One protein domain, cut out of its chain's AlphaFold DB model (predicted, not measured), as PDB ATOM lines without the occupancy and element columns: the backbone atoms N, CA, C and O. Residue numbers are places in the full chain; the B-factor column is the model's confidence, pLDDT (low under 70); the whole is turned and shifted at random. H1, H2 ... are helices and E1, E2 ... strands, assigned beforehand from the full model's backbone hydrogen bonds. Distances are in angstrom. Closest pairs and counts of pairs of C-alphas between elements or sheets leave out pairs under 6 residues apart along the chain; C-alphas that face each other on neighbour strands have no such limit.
ATOM      1  N   ASP A 484     117.878 121.536 124.804       77.19
ATOM      2  CA  ASP A 484     117.462 122.926 124.552       77.19
ATOM      3  C   ASP A 484     116.272 123.388 125.412       77.19
ATOM      4  O   ASP A 484     116.018 124.587 125.546       77.19
ATOM      5  N   TYR A 485     115.547 122.440 126.016       81.62
ATOM      6  CA  TYR A 485     114.431 122.663 126.938       81.62
ATOM      7  C   TYR A 485     114.796 122.340 128.395       81.62
ATOM      8  O   TYR A 485     113.917 122.207 129.242       81.62
ATOM      9  N   GLY A 486     116.088 122.204 128.712       78.75
ATOM     10  CA  GLY A 486     116.565 121.875 130.059       78.75
ATOM     11  C   GLY A 486     116.405 120.400 130.434       78.75
ATOM     12  O   GLY A 486     116.526 120.051 131.608       78.75
ATOM     13  N   ALA A 487     116.135 119.531 129.457       82.94
ATOM     14  CA  ALA A 487     116.122 118.093 129.675       82.94
ATOM     15  C   ALA A 487     117.536 117.538 129.911       82.94
ATOM     16  O   ALA A 487     118.507 117.995 129.311       82.94
ATOM     17  N   GLY A 488     117.635 116.500 130.740       77.12
ATOM     18  CA  GLY A 488     118.866 115.730 130.950       77.12
ATOM     19  C   GLY A 488     118.747 114.300 130.423       77.12
ATOM     20  O   GLY A 488     117.668 113.864 130.019       77.12
ATOM     21  N   ASP A 489     119.839 113.534 130.496       78.19
ATOM     22  CA  ASP A 489     119.894 112.126 130.055       78.19
ATOM     23  C   ASP A 489     118.866 111.209 130.734       78.19
ATOM     24  O   ASP A 489     118.496 110.174 130.173       78.19
ATOM     25  N   THR A 490     118.431 111.581 131.941       78.62
ATOM     26  CA  THR A 490     117.433 110.868 132.751       78.62
ATOM     27  C   THR A 490     116.338 111.788 133.300       78.62
ATOM     28  O   THR A 490     115.481 111.333 134.051       78.62
ATOM     29  N   VAL A 491     116.366 113.079 132.956       81.94
ATOM     30  CA  VAL A 491     115.493 114.099 133.549       81.94
ATOM     31  C   VAL A 491     114.485 114.559 132.511       81.94
ATOM     32  O   VAL A 491     114.860 115.100 131.469       81.94
ATOM     33  N   TRP A 492     113.208 114.353 132.820       87.44
ATOM     34  CA  TRP A 492     112.092 114.886 132.052       87.44
ATOM     35  C   TRP A 492     112.010 116.410 132.196       87.44
ATOM     36  O   TRP A 492     112.010 116.927 133.312       87.44
ATOM     37  N   ALA A 493     111.871 117.117 131.078       89.06
ATOM     38  CA  ALA A 493     111.568 118.545 131.042       89.06
ATOM     39  C   ALA A 493     110.327 118.805 130.183       89.06
ATOM     40  O   ALA A 493     110.053 118.053 129.246       89.06
ATOM     41  N   GLU A 494     109.562 119.849 130.512       89.56
ATOM     42  CA  GLU A 494     108.417 120.263 129.695       89.56
ATOM     43  C   GLU A 494     108.909 120.729 128.320       89.56
ATOM     44  O   GLU A 494     109.805 121.566 128.213       89.56
ATOM     45  N   ILE A 495     108.304 120.190 127.264       89.38
ATOM     46  CA  ILE A 495     108.567 120.575 125.881       89.38
ATOM     47  C   ILE A 495     107.284 121.113 125.232       89.38
ATOM     48  O   ILE A 495     106.180 120.667 125.552       89.38
ATOM     49  N   PRO A 496     107.388 122.051 124.279       89.56
ATOM     50  CA  PRO A 496     106.250 122.489 123.481       89.56
ATOM     51  C   PRO A 496     105.593 121.342 122.708       89.56
ATOM     52  O   PRO A 496     106.269 120.430 122.225       89.56
ATOM     53  N   TRP A 497     104.283 121.447 122.473       88.25
ATOM     54  CA  TRP A 497     103.527 120.445 121.715       88.25
ATOM     55  C   TRP A 497     104.132 120.137 120.338       88.25
ATOM     56  O   TRP A 497     104.289 118.980 119.949       88.25
ATOM     57  N   PHE A 498     104.516 121.179 119.602       88.19
ATOM     58  CA  PHE A 498     105.107 121.035 118.274       88.19
ATOM     59  C   PHE A 498     106.392 120.204 118.304       88.19
ATOM     60  O   PHE A 498     106.577 119.334 117.460       88.19
ATOM     61  N   VAL A 499     107.222 120.377 119.333       88.69
ATOM     62  CA  VAL A 499     108.446 119.589 119.539       88.69
ATOM     63  C   VAL A 499     108.101 118.131 119.838       88.69
ATOM     64  O   VAL A 499     108.686 117.215 119.256       88.69
ATOM     65  N   TYR A 500     107.085 117.894 120.671       88.69
ATOM     66  CA  TYR A 500     106.582 116.547 120.919       88.69
ATOM     67  C   TYR A 500     106.082 115.868 119.628       88.69
ATOM     68  O   TYR A 500     106.315 114.675 119.442       88.69
ATOM     69  N   LYS A 501     105.479 116.614 118.691       89.00
ATOM     70  CA  LYS A 501     105.049 116.124 117.366       89.00
ATOM     71  C   LYS A 501     106.125 116.101 116.277       89.00
ATOM     72  O   LYS A 501     105.778 115.899 115.116       89.00
ATOM     73  N   ASP A 502     107.396 116.282 116.634       87.12
ATOM     74  CA  ASP A 502     108.514 116.332 115.676       87.12
ATOM     75  C   ASP A 502     108.408 117.494 114.671       87.12
ATOM     76  O   ASP A 502     109.029 117.481 113.608       87.12
ATOM     77  N   ASP A 503     107.644 118.536 115.010       88.00
ATOM     78  CA  ASP A 503     107.526 119.752 114.217       88.00
ATOM     79  C   ASP A 503     108.554 120.793 114.672       88.00
ATOM     80  O   ASP A 503     108.299 121.633 115.537       88.00
ATOM     81  N   SER A 504     109.743 120.747 114.077       83.75
ATOM     82  CA  SER A 504     110.834 121.646 114.448       83.75
ATOM     83  C   SER A 504     110.548 123.107 114.083       83.75
ATOM     84  O   SER A 504     109.949 123.436 113.044       83.75
ATOM     85  N   CYS A 505     110.991 124.002 114.964       86.62
ATOM     86  CA  CYS A 505     111.094 125.425 114.680       86.62
ATOM     87  C   CYS A 505     112.299 125.613 113.749       86.62
ATOM     88  O   CYS A 505     113.372 125.059 113.960       86.62
ATOM     89  N   THR A 506     112.088 126.314 112.640       87.00
ATOM     90  CA  THR A 506     113.098 126.533 111.596       87.00
ATOM     91  C   THR A 506     113.081 128.001 111.217       87.00
ATOM     92  O   THR A 506     112.090 128.687 111.466       87.00
ATOM     93  N   GLU A 507     114.112 128.476 110.527       83.38
ATOM     94  CA  GLU A 507     114.166 129.851 110.016       83.38
ATOM     95  C   GLU A 507     112.902 130.246 109.228       83.38
ATOM     96  O   GLU A 507     112.336 131.315 109.431       83.38
ATOM     97  N   LYS A 508     112.364 129.333 108.402       85.12
ATOM     98  CA  LYS A 508     111.122 129.547 107.627       85.12
ATOM     99  C   LYS A 508     109.865 129.711 108.491       85.12
ATOM    100  O   LYS A 508     108.800 130.078 107.980       85.12
ATOM    101  N   LYS A 509     109.947 129.342 109.766       86.62
ATOM    102  CA  LYS A 509     108.877 129.459 110.754       86.62
ATOM    103  C   LYS A 509     109.162 130.535 111.800       86.62
ATOM    104  O   LYS A 509     108.324 130.712 112.674       86.62
ATOM    105  N   LEU A 510     110.273 131.263 111.707       85.56
ATOM    106  CA  LEU A 510     110.604 132.323 112.653       85.56
ATOM    107  C   LEU A 510     109.446 133.332 112.764       85.56
ATOM    108  O   LEU A 510     108.883 133.755 111.754       85.56
ATOM    109  N   LYS A 511     109.085 133.687 114.003       84.31
ATOM    110  CA  LYS A 511     107.935 134.519 114.404       84.31
ATOM    111  C   LYS A 511     106.551 133.962 114.053       84.31
ATOM    112  O   LYS A 511     105.559 134.647 114.291       84.31
ATOM    113  N   LYS A 512     106.437 132.738 113.526       88.62
ATOM    114  CA  LYS A 512     105.121 132.109 113.348       88.62
ATOM    115  C   LYS A 512     104.553 131.716 114.699       88.62
ATOM    116  O   LYS A 512     105.249 131.096 115.506       88.62
ATOM    117  N   VAL A 513     103.277 132.035 114.889       88.94
ATOM    118  CA  VAL A 513     102.483 131.578 116.026       88.94
ATOM    119  C   VAL A 513     101.602 130.424 115.571       88.94
ATOM    120  O   VAL A 513     100.997 130.472 114.500       88.94
ATOM    121  N   ASN A 514     101.564 129.359 116.362       89.75
ATOM    122  CA  ASN A 514     100.724 128.198 116.105       89.75
ATOM    123  C   ASN A 514     100.078 127.722 117.415       89.75
ATOM    124  O   ASN A 514     100.540 128.075 118.501       89.75
ATOM    125  N   SER A 515      98.998 126.947 117.329       86.31
ATOM    126  CA  SER A 515      98.229 126.504 118.497       86.31
ATOM    127  C   SER A 515      98.034 124.993 118.524       86.31
ATOM    128  O   SER A 515      97.879 124.355 117.484       86.31
ATOM    129  N   ASP A 516      98.016 124.428 119.732       84.31
ATOM    130  CA  ASP A 516      97.589 123.048 120.002       84.31
ATOM    131  C   ASP A 516      96.071 122.941 120.277       84.31
ATOM    132  O   ASP A 516      95.570 121.863 120.591       84.31
ATOM    133  N   GLY A 517      95.334 124.055 120.163       82.25
ATOM    134  CA  GLY A 517      93.917 124.196 120.510       82.25
ATOM    135  C   GLY A 517      93.658 124.723 121.928       82.25
ATOM    136  O   GLY A 517      92.548 125.173 122.205       82.25
ATOM    137  N   LYS A 518      94.660 124.706 122.818       83.44
ATOM    138  CA  LYS A 518      94.575 125.185 124.210       83.44
ATOM    139  C   LYS A 518      95.579 126.300 124.520       83.44
ATOM    140  O   LYS A 518      95.263 127.214 125.273       83.44
ATOM    141  N   ASN A 519      96.779 126.214 123.965       87.50
ATOM    142  CA  ASN A 519      97.891 127.130 124.157       87.50
ATOM    143  C   ASN A 519      98.375 127.663 122.801       87.50
ATOM    144  O   ASN A 519      98.132 127.060 121.749       87.50
ATOM    145  N   TYR A 520      99.108 128.773 122.839       89.19
ATOM    146  CA  TYR A 520      99.797 129.337 121.683       89.19
ATOM    147  C   TYR A 520     101.307 129.220 121.860       89.19
ATOM    148  O   TYR A 520     101.831 129.319 122.968       89.19
ATOM    149  N   PHE A 521     102.007 129.001 120.754       91.25
ATOM    150  CA  PHE A 521     103.451 128.827 120.726       91.25
ATOM    151  C   PHE A 521     104.038 129.684 119.615       91.25
ATOM    152  O   PHE A 521     103.486 129.721 118.516       91.25
ATOM    153  N   ILE A 522     105.163 130.336 119.888       91.44
ATOM    154  CA  ILE A 522     105.913 131.137 118.924       91.44
ATOM    155  C   ILE A 522     107.245 130.461 118.604       91.44
ATOM    156  O   ILE A 522     107.903 129.912 119.486       91.44
ATOM    157  N   CYS A 523     107.630 130.467 117.332       90.44
ATOM    158  CA  CYS A 523     108.945 130.006 116.900       90.44
ATOM    159  C   CYS A 523     109.923 131.187 116.928       90.44
ATOM    160  O   CYS A 523     109.758 132.158 116.189       90.44
ATOM    161  N   GLU A 524     110.930 131.124 117.790       88.12
ATOM    162  CA  GLU A 524     111.884 132.207 118.041       88.12
ATOM    163  C   GLU A 524     113.332 131.706 117.972       88.12
ATOM    164  O   GLU A 524     113.603 130.505 117.939       88.12
ATOM    165  N   LYS A 525     114.281 132.640 117.893       84.81
ATOM    166  CA  LYS A 525     115.706 132.313 117.964       84.81
ATOM    167  C   LYS A 525     116.043 132.016 119.428       84.81
ATOM    168  O   LYS A 525     115.659 132.792 120.294       84.81
ATOM    169  N   SER A 526     116.714 130.902 119.706       74.69
ATOM    170  CA  SER A 526     117.160 130.587 121.065       74.69
ATOM    171  C   SER A 526     118.172 131.638 121.527       74.69
ATOM    172  O   SER A 526     119.075 131.990 120.765       74.69
ATOM    173  N   ASP A 527     118.021 132.139 122.756       62.50
ATOM    174  CA  ASP A 527     118.868 133.167 123.387       62.50
ATOM    175  C   ASP A 527     120.279 132.653 123.749       62.50
ATOM    176  O   ASP A 527     120.770 132.822 124.865       62.50
ATOM    177  N   GLY A 528     120.952 131.989 122.812       56.53
ATOM    178  CA  GLY A 528     122.374 131.707 122.904       56.53
ATOM    179  C   GLY A 528     123.157 132.948 122.496       56.53
ATOM    180  O   GLY A 528     123.270 133.247 121.307       56.53
ATOM    181  N   GLU A 529     123.714 133.671 123.467       47.34
ATOM    182  CA  GLU A 529     124.783 134.645 123.234       47.34
ATOM    183  C   GLU A 529     125.977 133.943 122.570       47.34
ATOM    184  O   GLU A 529     126.865 133.428 123.250       47.34
ATOM    185  N   LYS A 530     125.993 133.882 121.238       43.47
ATOM    186  CA  LYS A 530     127.200 133.819 120.409       43.47
ATOM    187  C   LYS A 530     126.834 134.054 118.951       43.47
ATOM    188  O   LYS A 530     125.988 133.380 118.373       43.47
ATOM    189  N   ASP A 531     127.505 135.044 118.386       46.62
ATOM    190  CA  ASP A 531     127.376 135.560 117.026       46.62
ATOM    191  C   ASP A 531     128.053 134.633 115.994       46.62
ATOM    192  O   ASP A 531     128.808 135.073 115.134       46.62
ATOM    193  N   ASP A 532     127.814 133.323 116.109       41.91
ATOM    194  CA  ASP A 532     128.311 132.309 115.182       41.91
ATOM    195  C   ASP A 532     127.135 131.584 114.516       41.91
ATOM    196  O   ASP A 532     126.101 131.327 115.125       41.91
ATOM    197  N   SER A 533     127.321 131.269 113.237       45.75
ATOM    198  CA  SER A 533     126.393 130.733 112.217       45.75
ATOM    199  C   SER A 533     125.449 129.544 112.542       45.75
ATOM    200  O   SER A 533     124.799 129.044 111.628       45.75
ATOM    201  N   ASN A 534     125.284 129.133 113.802       48.97
ATOM    202  CA  ASN A 534     124.364 128.081 114.256       48.97
ATOM    203  C   ASN A 534     123.265 128.648 115.175       48.97
ATOM    204  O   ASN A 534     123.153 128.275 116.339       48.97
ATOM    205  N   ALA A 535     122.451 129.575 114.668       52.91
ATOM    206  CA  ALA A 535     121.259 130.016 115.391       52.91
ATOM    207  C   ALA A 535     120.253 128.854 115.503       52.91
ATOM    208  O   ALA A 535     119.590 128.517 114.522       52.91
ATOM    209  N   GLU A 536     120.131 128.248 116.684       71.38
ATOM    210  CA  GLU A 536     119.104 127.242 116.957       71.38
ATOM    211  C   GLU A 536     117.750 127.928 117.183       71.38
ATOM    212  O   GLU A 536     117.613 128.860 117.977       71.38
ATOM    213  N   TYR A 537     116.744 127.504 116.422       84.12
ATOM    214  CA  TYR A 537     115.382 128.024 116.486       84.12
ATOM    215  C   TYR A 537     114.551 127.122 117.404       84.12
ATOM    216  O   TYR A 537     114.526 125.907 117.202       84.12
ATOM    217  N   LYS A 538     113.833 127.689 118.379       88.25
ATOM    218  CA  LYS A 538     113.022 126.922 119.336       88.25
ATOM    219  C   LYS A 538     111.576 127.394 119.385       88.25
ATOM    220  O   LYS A 538     111.271 128.567 119.177       88.25
ATOM    221  N   TRP A 539     110.675 126.458 119.663       90.12
ATOM    222  CA  TRP A 539     109.303 126.805 120.006       90.12
ATOM    223  C   TRP A 539     109.268 127.247 121.464       90.12
ATOM    224  O   TRP A 539     109.804 126.564 122.331       90.12
ATOM    225  N   ARG A 540     108.594 128.351 121.755       89.25
ATOM    226  CA  ARG A 540     108.297 128.775 123.120       89.25
ATOM    227  C   ARG A 540     106.796 128.904 123.285       89.25
ATOM    228  O   ARG A 540     106.108 129.421 122.408       89.25
ATOM    229  N   LYS A 541     106.281 128.414 124.408       87.94
ATOM    230  CA  LYS A 541     104.890 128.633 124.801       87.94
ATOM    231  C   LYS A 541     104.705 130.108 125.163       87.94
ATOM    232  O   LYS A 541     105.455 130.622 125.991       87.94
ATOM    233  N   LEU A 542     103.739 130.766 124.532       88.50
ATOM    234  CA  LEU A 542     103.335 132.119 124.903       88.50
ATOM    235  C   LEU A 542     102.573 132.050 126.223       88.50
ATOM    236  O   LEU A 542     101.709 131.183 126.400       88.50
ATOM    237  N   ASP A 543     102.893 132.950 127.146       87.88
ATOM    238  CA  ASP A 543     102.051 133.126 128.322       87.88
ATOM    239  C   ASP A 543     100.726 133.811 127.939       87.88
ATOM    240  O   ASP A 543     100.525 134.269 126.811       87.88
ATOM    241  N   SER A 544      99.776 133.866 128.873       84.06
ATOM    242  CA  SER A 544      98.471 134.479 128.610       84.06
ATOM    243  C   SER A 544      98.540 135.987 128.341       84.06
ATOM    244  O   SER A 544      97.600 136.525 127.767       84.06
ATOM    245  N   ALA A 545      99.605 136.673 128.770       84.38
ATOM    246  CA  ALA A 545      99.783 138.108 128.557       84.38
ATOM    247  C   ALA A 545     100.394 138.417 127.178       84.38
ATOM    248  O   ALA A 545     100.130 139.475 126.612       84.38
ATOM    249  N   GLU A 546     101.181 137.495 126.622       86.00
ATOM    250  CA  GLU A 546     101.744 137.565 125.273       86.00
ATOM    251  C   GLU A 546     100.809 136.985 124.206       86.00
ATOM    252  O   GLU A 546     100.862 137.401 123.047       86.00
ATOM    253  N   ALA A 547      99.950 136.027 124.570       89.06
ATOM    254  CA  ALA A 547      98.946 135.425 123.693       89.06
ATOM    255  C   ALA A 547      97.760 136.377 123.434       89.06
ATOM    256  O   ALA A 547      96.596 136.019 123.600       89.06
ATOM    257  N   ILE A 548      98.065 137.606 123.024       90.38
ATOM    258  CA  ILE A 548      97.095 138.636 122.653       90.38
ATOM    259  C   ILE A 548      96.739 138.541 121.161       90.38
ATOM    260  O   ILE A 548      97.565 138.089 120.356       90.38
ATOM    261  N   PRO A 549      95.544 139.003 120.749       90.81
ATOM    262  CA  PRO A 549      95.060 138.860 119.377       90.81
ATOM    263  C   PRO A 549      96.036 139.322 118.283       90.81
ATOM    264  O   PRO A 549      96.217 138.564 117.330       90.81
ATOM    265  N   PRO A 550      96.736 140.473 118.387       89.62
ATOM    266  CA  PRO A 550      97.692 140.870 117.352       89.62
ATOM    267  C   PRO A 550      98.871 139.898 117.204       89.62
ATOM    268  O   PRO A 550      99.338 139.660 116.092       89.62
ATOM    269  N   VAL A 551      99.346 139.306 118.305       89.00
ATOM    270  CA  VAL A 551     100.435 138.315 118.280       89.00
ATOM    271  C   VAL A 551      99.938 137.009 117.665       89.00
ATOM    272  O   VAL A 551     100.587 136.467 116.772       89.00
ATOM    273  N   ILE A 552      98.753 136.540 118.070       88.50
ATOM    274  CA  ILE A 552      98.127 135.316 117.544       88.50
ATOM    275  C   ILE A 552      97.840 135.433 116.042       88.50
ATOM    276  O   ILE A 552      98.127 134.509 115.282       88.50
ATOM    277  N   ASN A 553      97.321 136.582 115.603       88.31
ATOM    278  CA  ASN A 553      97.026 136.863 114.197       88.31
ATOM    279  C   ASN A 553      98.281 137.193 113.372       88.31
ATOM    280  O   ASN A 553      98.172 137.432 112.170       88.31
ATOM    281  N   MET A 554      99.467 137.169 113.997       86.75
ATOM    282  CA  MET A 554     100.759 137.482 113.380       86.75
ATOM    283  C   MET A 554     100.774 138.867 112.717       86.75
ATOM    284  O   MET A 554     101.333 139.056 111.635       86.75
ATOM    285  N   ASP A 555     100.156 139.848 113.372       87.06
ATOM    286  CA  ASP A 555     100.151 141.226 112.911       87.06
ATOM    287  C   ASP A 555     101.550 141.829 112.953       87.06
ATOM    288  O   ASP A 555     102.246 141.778 113.971       87.06
ATOM    289  N   THR A 556     101.943 142.479 111.861       81.69
ATOM    290  CA  THR A 556     103.247 143.126 111.760       81.69
ATOM    291  C   THR A 556     103.385 144.252 112.787       81.69
ATOM    292  O   THR A 556     102.675 145.256 112.721       81.69
ATOM    293  N   CYS A 557     104.331 144.092 113.715       82.69
ATOM    294  CA  CYS A 557     104.806 145.140 114.614       82.69
ATOM    295  C   CYS A 557     106.242 145.490 114.229       82.69
ATOM    296  O   CYS A 557     107.213 144.944 114.750       82.69
ATOM    297  N   GLU A 558     106.371 146.331 113.209       76.19
ATOM    298  CA  GLU A 558     107.655 146.903 112.818       76.19
ATOM    299  C   GLU A 558     107.953 148.125 113.686       76.19
ATOM    300  O   GLU A 558     107.027 148.807 114.124       76.19
ATOM    301  N   ASN A 559     109.239 148.407 113.929       62.38
ATOM    302  CA  ASN A 559     109.677 149.646 114.572       62.38
ATOM    303  C   ASN A 559     109.270 150.827 113.695       62.38
ATOM    304  O   ASN A 559     110.010 151.265 112.812       62.38
ATOM    305  N   VAL A 560     108.063 151.321 113.918       59.06
ATOM    306  CA  VAL A 560     107.606 152.550 113.304       59.06
ATOM    307  C   VAL A 560     108.307 153.689 114.033       59.06
ATOM    308  O   VAL A 560     108.516 153.632 115.243       59.06
ATOM    309  N   VAL A 561     108.735 154.694 113.266       60.16
ATOM    310  CA  VAL A 561     109.365 155.944 113.723       60.16
ATOM    311  C   VAL A 561     108.779 156.378 115.084       60.16
ATOM    312  O   VAL A 561     107.554 156.315 115.199       60.16
ATOM    313  N   PRO A 562     109.585 156.847 116.066       57.41
ATOM    314  CA  PRO A 562     109.238 157.024 117.498       57.41
ATOM    315  C   PRO A 562     107.983 157.845 117.859       57.41
ATOM    316  O   PRO A 562     107.707 158.066 119.031       57.41
ATOM    317  N   TYR A 563     107.212 158.303 116.878       59.28
ATOM    318  CA  TYR A 563     105.999 159.087 117.049       59.28
ATOM    319  C   TYR A 563     104.760 158.461 116.382       59.28
ATOM    320  O   TYR A 563     103.732 159.112 116.352       59.28
ATOM    321  N   ASN A 564     104.810 157.234 115.844       65.81
ATOM    322  CA  ASN A 564     103.663 156.597 115.171       65.81
ATOM    323  C   ASN A 564     103.497 155.126 115.582       65.81
ATOM    324  O   ASN A 564     103.598 154.227 114.748       65.81
ATOM    325  N   TYR A 565     103.235 154.863 116.863       75.56
ATOM    326  CA  TYR A 565     102.933 153.504 117.322       75.56
ATOM    327  C   TYR A 565     101.748 152.915 116.540       75.56
ATOM    328  O   TYR A 565     100.713 153.570 116.367       75.56
ATOM    329  N   LEU A 566     101.880 151.681 116.041       82.69
ATOM    330  CA  LEU A 566     100.750 151.000 115.402       82.69
ATOM    331  C   LEU A 566      99.727 150.644 116.474       82.69
ATOM    332  O   LEU A 566     100.090 150.068 117.495       82.69
ATOM    333  N   LYS A 567      98.457 150.973 116.240       84.94
ATOM    334  CA  LYS A 567      97.353 150.602 117.129       84.94
ATOM    335  C   LYS A 567      96.350 149.735 116.382       84.94
ATOM    336  O   LYS A 567      96.067 149.985 115.210       84.94
ATOM    337  N   LYS A 568      95.818 148.721 117.057       86.44
ATOM    338  CA  LYS A 568      94.755 147.850 116.544       86.44
ATOM    339  C   LYS A 568      93.700 147.616 117.613       86.44
ATOM    340  O   LYS A 568      94.009 147.637 118.802       86.44
ATOM    341  N   ILE A 569      92.474 147.379 117.157       85.00
ATOM    342  CA  ILE A 569      91.351 146.987 118.005       85.00
ATOM    343  C   ILE A 569      90.969 145.562 117.649       85.00
ATOM    344  O   ILE A 569      90.745 145.260 116.475       85.00
ATOM    345  N   TYR A 570      90.871 144.720 118.668       86.75
ATOM    346  CA  TYR A 570      90.237 143.409 118.590       86.75
ATOM    347  C   TYR A 570      89.259 143.310 119.757       86.75
ATOM    348  O   TYR A 570      89.636 143.639 120.874       86.75
ATOM    349  N   ASP A 571      88.013 142.917 119.486       84.44
ATOM    350  CA  ASP A 571      86.976 142.683 120.504       84.44
ATOM    351  C   ASP A 571      86.841 143.811 121.557       84.44
ATOM    352  O   ASP A 571      86.768 143.564 122.757       84.44
ATOM    353  N   ASP A 572      86.824 145.073 121.102       81.19
ATOM    354  CA  ASP A 572      86.743 146.292 121.935       81.19
ATOM    355  C   ASP A 572      87.918 146.513 122.917       81.19
ATOM    356  O   ASP A 572      87.846 147.352 123.832       81.19
ATOM    357  N   GLU A 573      89.026 145.800 122.709       85.56
ATOM    358  CA  GLU A 573      90.306 146.004 123.379       85.56
ATOM    359  C   GLU A 573      91.338 146.635 122.448       85.56
ATOM    360  O   GLU A 573      91.375 146.387 121.242       85.56
ATOM    361  N   TYR A 574      92.194 147.470 123.034       87.69
ATOM    362  CA  TYR A 574      93.216 148.212 122.315       87.69
ATOM    363  C   TYR A 574      94.580 147.587 122.511       87.69
ATOM    364  O   TYR A 574      95.008 147.336 123.635       87.69
ATOM    365  N   TYR A 575      95.297 147.445 121.405       89.81
ATOM    366  CA  TYR A 575      96.665 146.966 121.399       89.81
ATOM    367  C   TYR A 575      97.554 147.971 120.693       89.81
ATOM    368  O   TYR A 575      97.168 148.553 119.674       89.81
ATOM    369  N   MET A 576      98.750 148.162 121.232       88.75
ATOM    370  CA  MET A 576      99.748 149.071 120.695       88.75
ATOM    371  C   MET A 576     101.050 148.320 120.447       88.75
ATOM    372  O   MET A 576     101.413 147.405 121.179       88.75
ATOM    373  N   CYS A 577     101.708 148.676 119.354       86.94
ATOM    374  CA  CYS A 577     103.018 148.187 118.970       86.94
ATOM    375  C   CYS A 577     104.065 149.209 119.419       86.94
ATOM    376  O   CYS A 577     104.093 150.318 118.885       86.94
ATOM    377  N   GLU A 578     104.909 148.835 120.376       83.38
ATOM    378  CA  GLU A 578     106.031 149.631 120.895       83.38
ATOM    379  C   GLU A 578     107.284 148.759 120.863       83.38
ATOM    380  O   GLU A 578     107.229 147.577 121.203       83.38
ATOM    381  N   ASP A 579     108.394 149.318 120.379       79.12
ATOM    382  CA  ASP A 579     109.689 148.630 120.268       79.12
ATOM    383  C   ASP A 579     109.620 147.243 119.595       79.12
ATOM    384  O   ASP A 579     110.306 146.290 119.974       79.12
ATOM    385  N   GLY A 580     108.753 147.110 118.587       78.62
ATOM    386  CA  GLY A 580     108.571 145.863 117.846       78.62
ATOM    387  C   GLY A 580     107.793 144.781 118.606       78.62
ATOM    388  O   GLY A 580     107.782 143.627 118.169       78.62
ATOM    389  N   LYS A 581     107.123 145.129 119.716       83.69
ATOM    390  CA  LYS A 581     106.248 144.235 120.485       83.69
ATOM    391  C   LYS A 581     104.838 144.801 120.651       83.69
ATOM    392  O   LYS A 581     104.641 145.962 121.006       83.69
ATOM    393  N   TRP A 582     103.844 143.941 120.444       89.31
ATOM    394  CA  TRP A 582     102.458 144.243 120.783       89.31
ATOM    395  C   TRP A 582     102.230 144.104 122.286       89.31
ATOM    396  O   TRP A 582     102.720 143.166 122.908       89.31
ATOM    397  N   HIS A 583     101.439 145.003 122.850       87.69
ATOM    398  CA  HIS A 583     100.963 144.932 124.226       87.69
ATOM    399  C   HIS A 583      99.541 145.496 124.306       87.69
ATOM    400  O   HIS A 583      99.123 146.295 123.463       87.69
ATOM    401  N   SER A 584      98.783 145.051 125.308       88.38
ATOM    402  CA  SER A 584      97.464 145.614 125.604       88.38
ATOM    403  C   SER A 584      97.610 147.014 126.204       88.38
ATOM    404  O   SER A 584      98.543 147.284 126.964       88.38
ATOM    405  N   VAL A 585      96.703 147.916 125.841       87.25
ATOM    406  CA  VAL A 585      96.670 149.292 126.333       87.25
ATOM    407  C   VAL A 585      95.486 149.460 127.266       87.25
ATOM    408  O   VAL A 585      94.334 149.264 126.876       87.25
ATOM    409  N   ASP A 586      95.765 149.908 128.489       85.06
ATOM    410  CA  ASP A 586      94.721 150.265 129.444       85.06
ATOM    411  C   ASP A 586      93.778 151.307 128.840       85.06
ATOM    412  O   ASP A 586      94.216 152.354 128.351       85.06
ATOM    413  N   LYS A 587      92.465 151.069 128.955       83.00
ATOM    414  CA  LYS A 587      91.439 151.988 128.434       83.00
ATOM    415  C   LYS A 587      91.616 153.420 128.943       83.00
ATOM    416  O   LYS A 587      91.255 154.361 128.247       83.00
ATOM    417  N   GLU A 588      92.191 153.613 130.128       83.56
ATOM    418  CA  GLU A 588      92.455 154.935 130.707       83.56
ATOM    419  C   GLU A 588      93.504 155.747 129.937       83.56
ATOM    420  O   GLU A 588      93.373 156.969 129.864       83.56
ATOM    421  N   LYS A 589      94.491 155.081 129.321       84.38
ATOM    422  CA  LYS A 589      95.563 155.708 128.527       84.38
ATOM    423  C   LYS A 589      95.102 156.127 127.128       84.38
ATOM    424  O   LYS A 589      95.814 156.858 126.445       84.38
ATOM    425  N   LEU A 590      93.925 155.674 126.700       86.69
ATOM    426  CA  LEU A 590      93.339 156.033 125.414       86.69
ATOM    427  C   LEU A 590      92.761 157.452 125.448       86.69
ATOM    428  O   LEU A 590      92.107 157.871 126.411       86.69
ATOM    429  N   THR A 591      92.955 158.182 124.353       88.00
ATOM    430  CA  THR A 591      92.287 159.467 124.111       88.00
ATOM    431  C   THR A 591      90.776 159.269 123.936       88.00
ATOM    432  O   THR A 591      90.305 158.164 123.673       88.00
ATOM    433  N   ALA A 592      89.978 160.331 124.082       89.31
ATOM    434  CA  ALA A 592      88.524 160.232 123.926       89.31
ATOM    435  C   ALA A 592      88.073 159.716 122.533       89.31
ATOM    436  O   ALA A 592      87.195 158.855 122.502       89.31
ATOM    437  N   PRO A 593      88.691 160.128 121.401       89.88
ATOM    438  CA  PRO A 593      88.406 159.519 120.096       89.88
ATOM    439  C   PRO A 593      88.691 158.013 120.064       89.88
ATOM    440  O   PRO A 593      87.881 157.233 119.570       89.88
ATOM    441  N   GLU A 594      89.814 157.585 120.643       87.94
ATOM    442  CA  GLU A 594      90.172 156.167 120.718       87.94
ATOM    443  C   GLU A 594      89.171 155.407 121.599       87.94
ATOM    444  O   GLU A 594      88.649 154.380 121.199       87.94
ATOM    445  N   LYS A 595      88.746 155.935 122.747       86.62
ATOM    446  CA  LYS A 595      87.677 155.292 123.541       86.62
ATOM    447  C   LYS A 595      86.371 155.094 122.756       86.62
ATOM    448  O   LYS A 595      85.626 154.169 123.064       86.62
ATOM    449  N   ALA A 596      86.117 155.921 121.743       86.50
ATOM    450  CA  ALA A 596      84.953 155.832 120.864       86.50
ATOM    451  C   ALA A 596      85.139 154.906 119.639       86.50
ATOM    452  O   ALA A 596      84.231 154.816 118.815       86.50
ATOM    453  N   GLY A 597      86.283 154.226 119.499       84.50
ATOM    454  CA  GLY A 597      86.563 153.327 118.366       84.50
ATOM    455  C   GLY A 597      87.258 153.995 117.173       84.50
ATOM    456  O   GLY A 597      87.533 153.337 116.172       84.50
ATOM    457  N   ASP A 598      87.549 155.297 117.248       86.75
ATOM    458  CA  ASP A 598      88.142 156.043 116.141       86.75
ATOM    459  C   ASP A 598      89.674 155.991 116.195       86.75
ATOM    460  O   ASP A 598      90.327 156.802 116.854       86.75
ATOM    461  N   ILE A 599      90.278 155.077 115.436       87.06
ATOM    462  CA  ILE A 599      91.723 155.110 115.173       87.06
ATOM    463  C   ILE A 599      92.002 156.119 114.058       87.06
ATOM    464  O   ILE A 599      91.466 156.010 112.954       87.06
ATOM    465  N   CYS A 600      92.875 157.089 114.335       87.94
ATOM    466  CA  CYS A 600      93.331 158.076 113.359       87.94
ATOM    467  C   CYS A 600      93.999 157.370 112.165       87.94
ATOM    468  O   CYS A 600      95.135 156.920 112.233       87.94
ATOM    469  N   SER A 601      93.276 157.219 111.062       86.50
ATOM    470  CA  SER A 601      93.759 156.565 109.845       86.50
ATOM    471  C   SER A 601      94.113 157.600 108.779       86.50
ATOM    472  O   SER A 601      93.813 158.784 108.925       86.50
ATOM    473  N   TRP A 602      94.688 157.163 107.655       82.50
ATOM    474  CA  TRP A 602      94.908 158.042 106.499       82.50
ATOM    475  C   TRP A 602      93.641 158.779 106.044       82.50
ATOM    476  O   TRP A 602      93.724 159.935 105.643       82.50
ATOM    477  N   ALA A 603      92.468 158.143 106.146       85.88
ATOM    478  CA  ALA A 603      91.189 158.756 105.787       85.88
ATOM    479  C   ALA A 603      90.751 159.859 106.767       85.88
ATOM    480  O   ALA A 603      89.954 160.722 106.409       85.88
ATOM    481  N   LEU A 604      91.269 159.828 107.997       88.69
ATOM    482  CA  LEU A 604      90.972 160.797 109.047       88.69
ATOM    483  C   LEU A 604      92.089 161.834 109.217       88.69
ATOM    484  O   LEU A 604      91.956 162.719 110.060       88.69
TER     485      LEU A 604
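What this domain is: This is residues 484 to 604 of the 735 residues of the protein "Putative lipoprotein" of Fibrobacter succinogenes (strain ATCC 19169 / S85) (UniProt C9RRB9). With little regular structure, two small meanders, each strand antiparallel to the one before, E1 E2 E3 and E4 E5 E6, follow each other along an elongated model, H2 between them, H1 and H3 toward its ends. Of 121 printed residues, 42 are in these elements, class mixed. The whole is loose, radius of gyration of the C-alphas 17.9 A, spans 58 by 34 by 23 A.

How they stand to each other: Find H1, residues 497 to 500, only grazing the sheet of E1, 513 to 515, E2, 520 to 525, and E3, 537 to 541, with N 522 and O 540 within hydrogen-bond range, 2.8 A. H2, 549 to 552, only grazes it and the sheet of E4, 566 to 570, E5, 573 to 578, and E6, 581 to 585, with N 576 and O 583 2.9 A apart. H3, 592 to 595, only just grazes the second.

Where its parts are: Find C-alpha 497 at (103.527, 120.445, 121.715) and C-alpha 595 at (87.677, 155.292, 123.541).

The domain as a whole: The printed part has no cut. Link E2 to E3 is long. Residues 527 to 535 and 559 to 564 have pLDDT under 70.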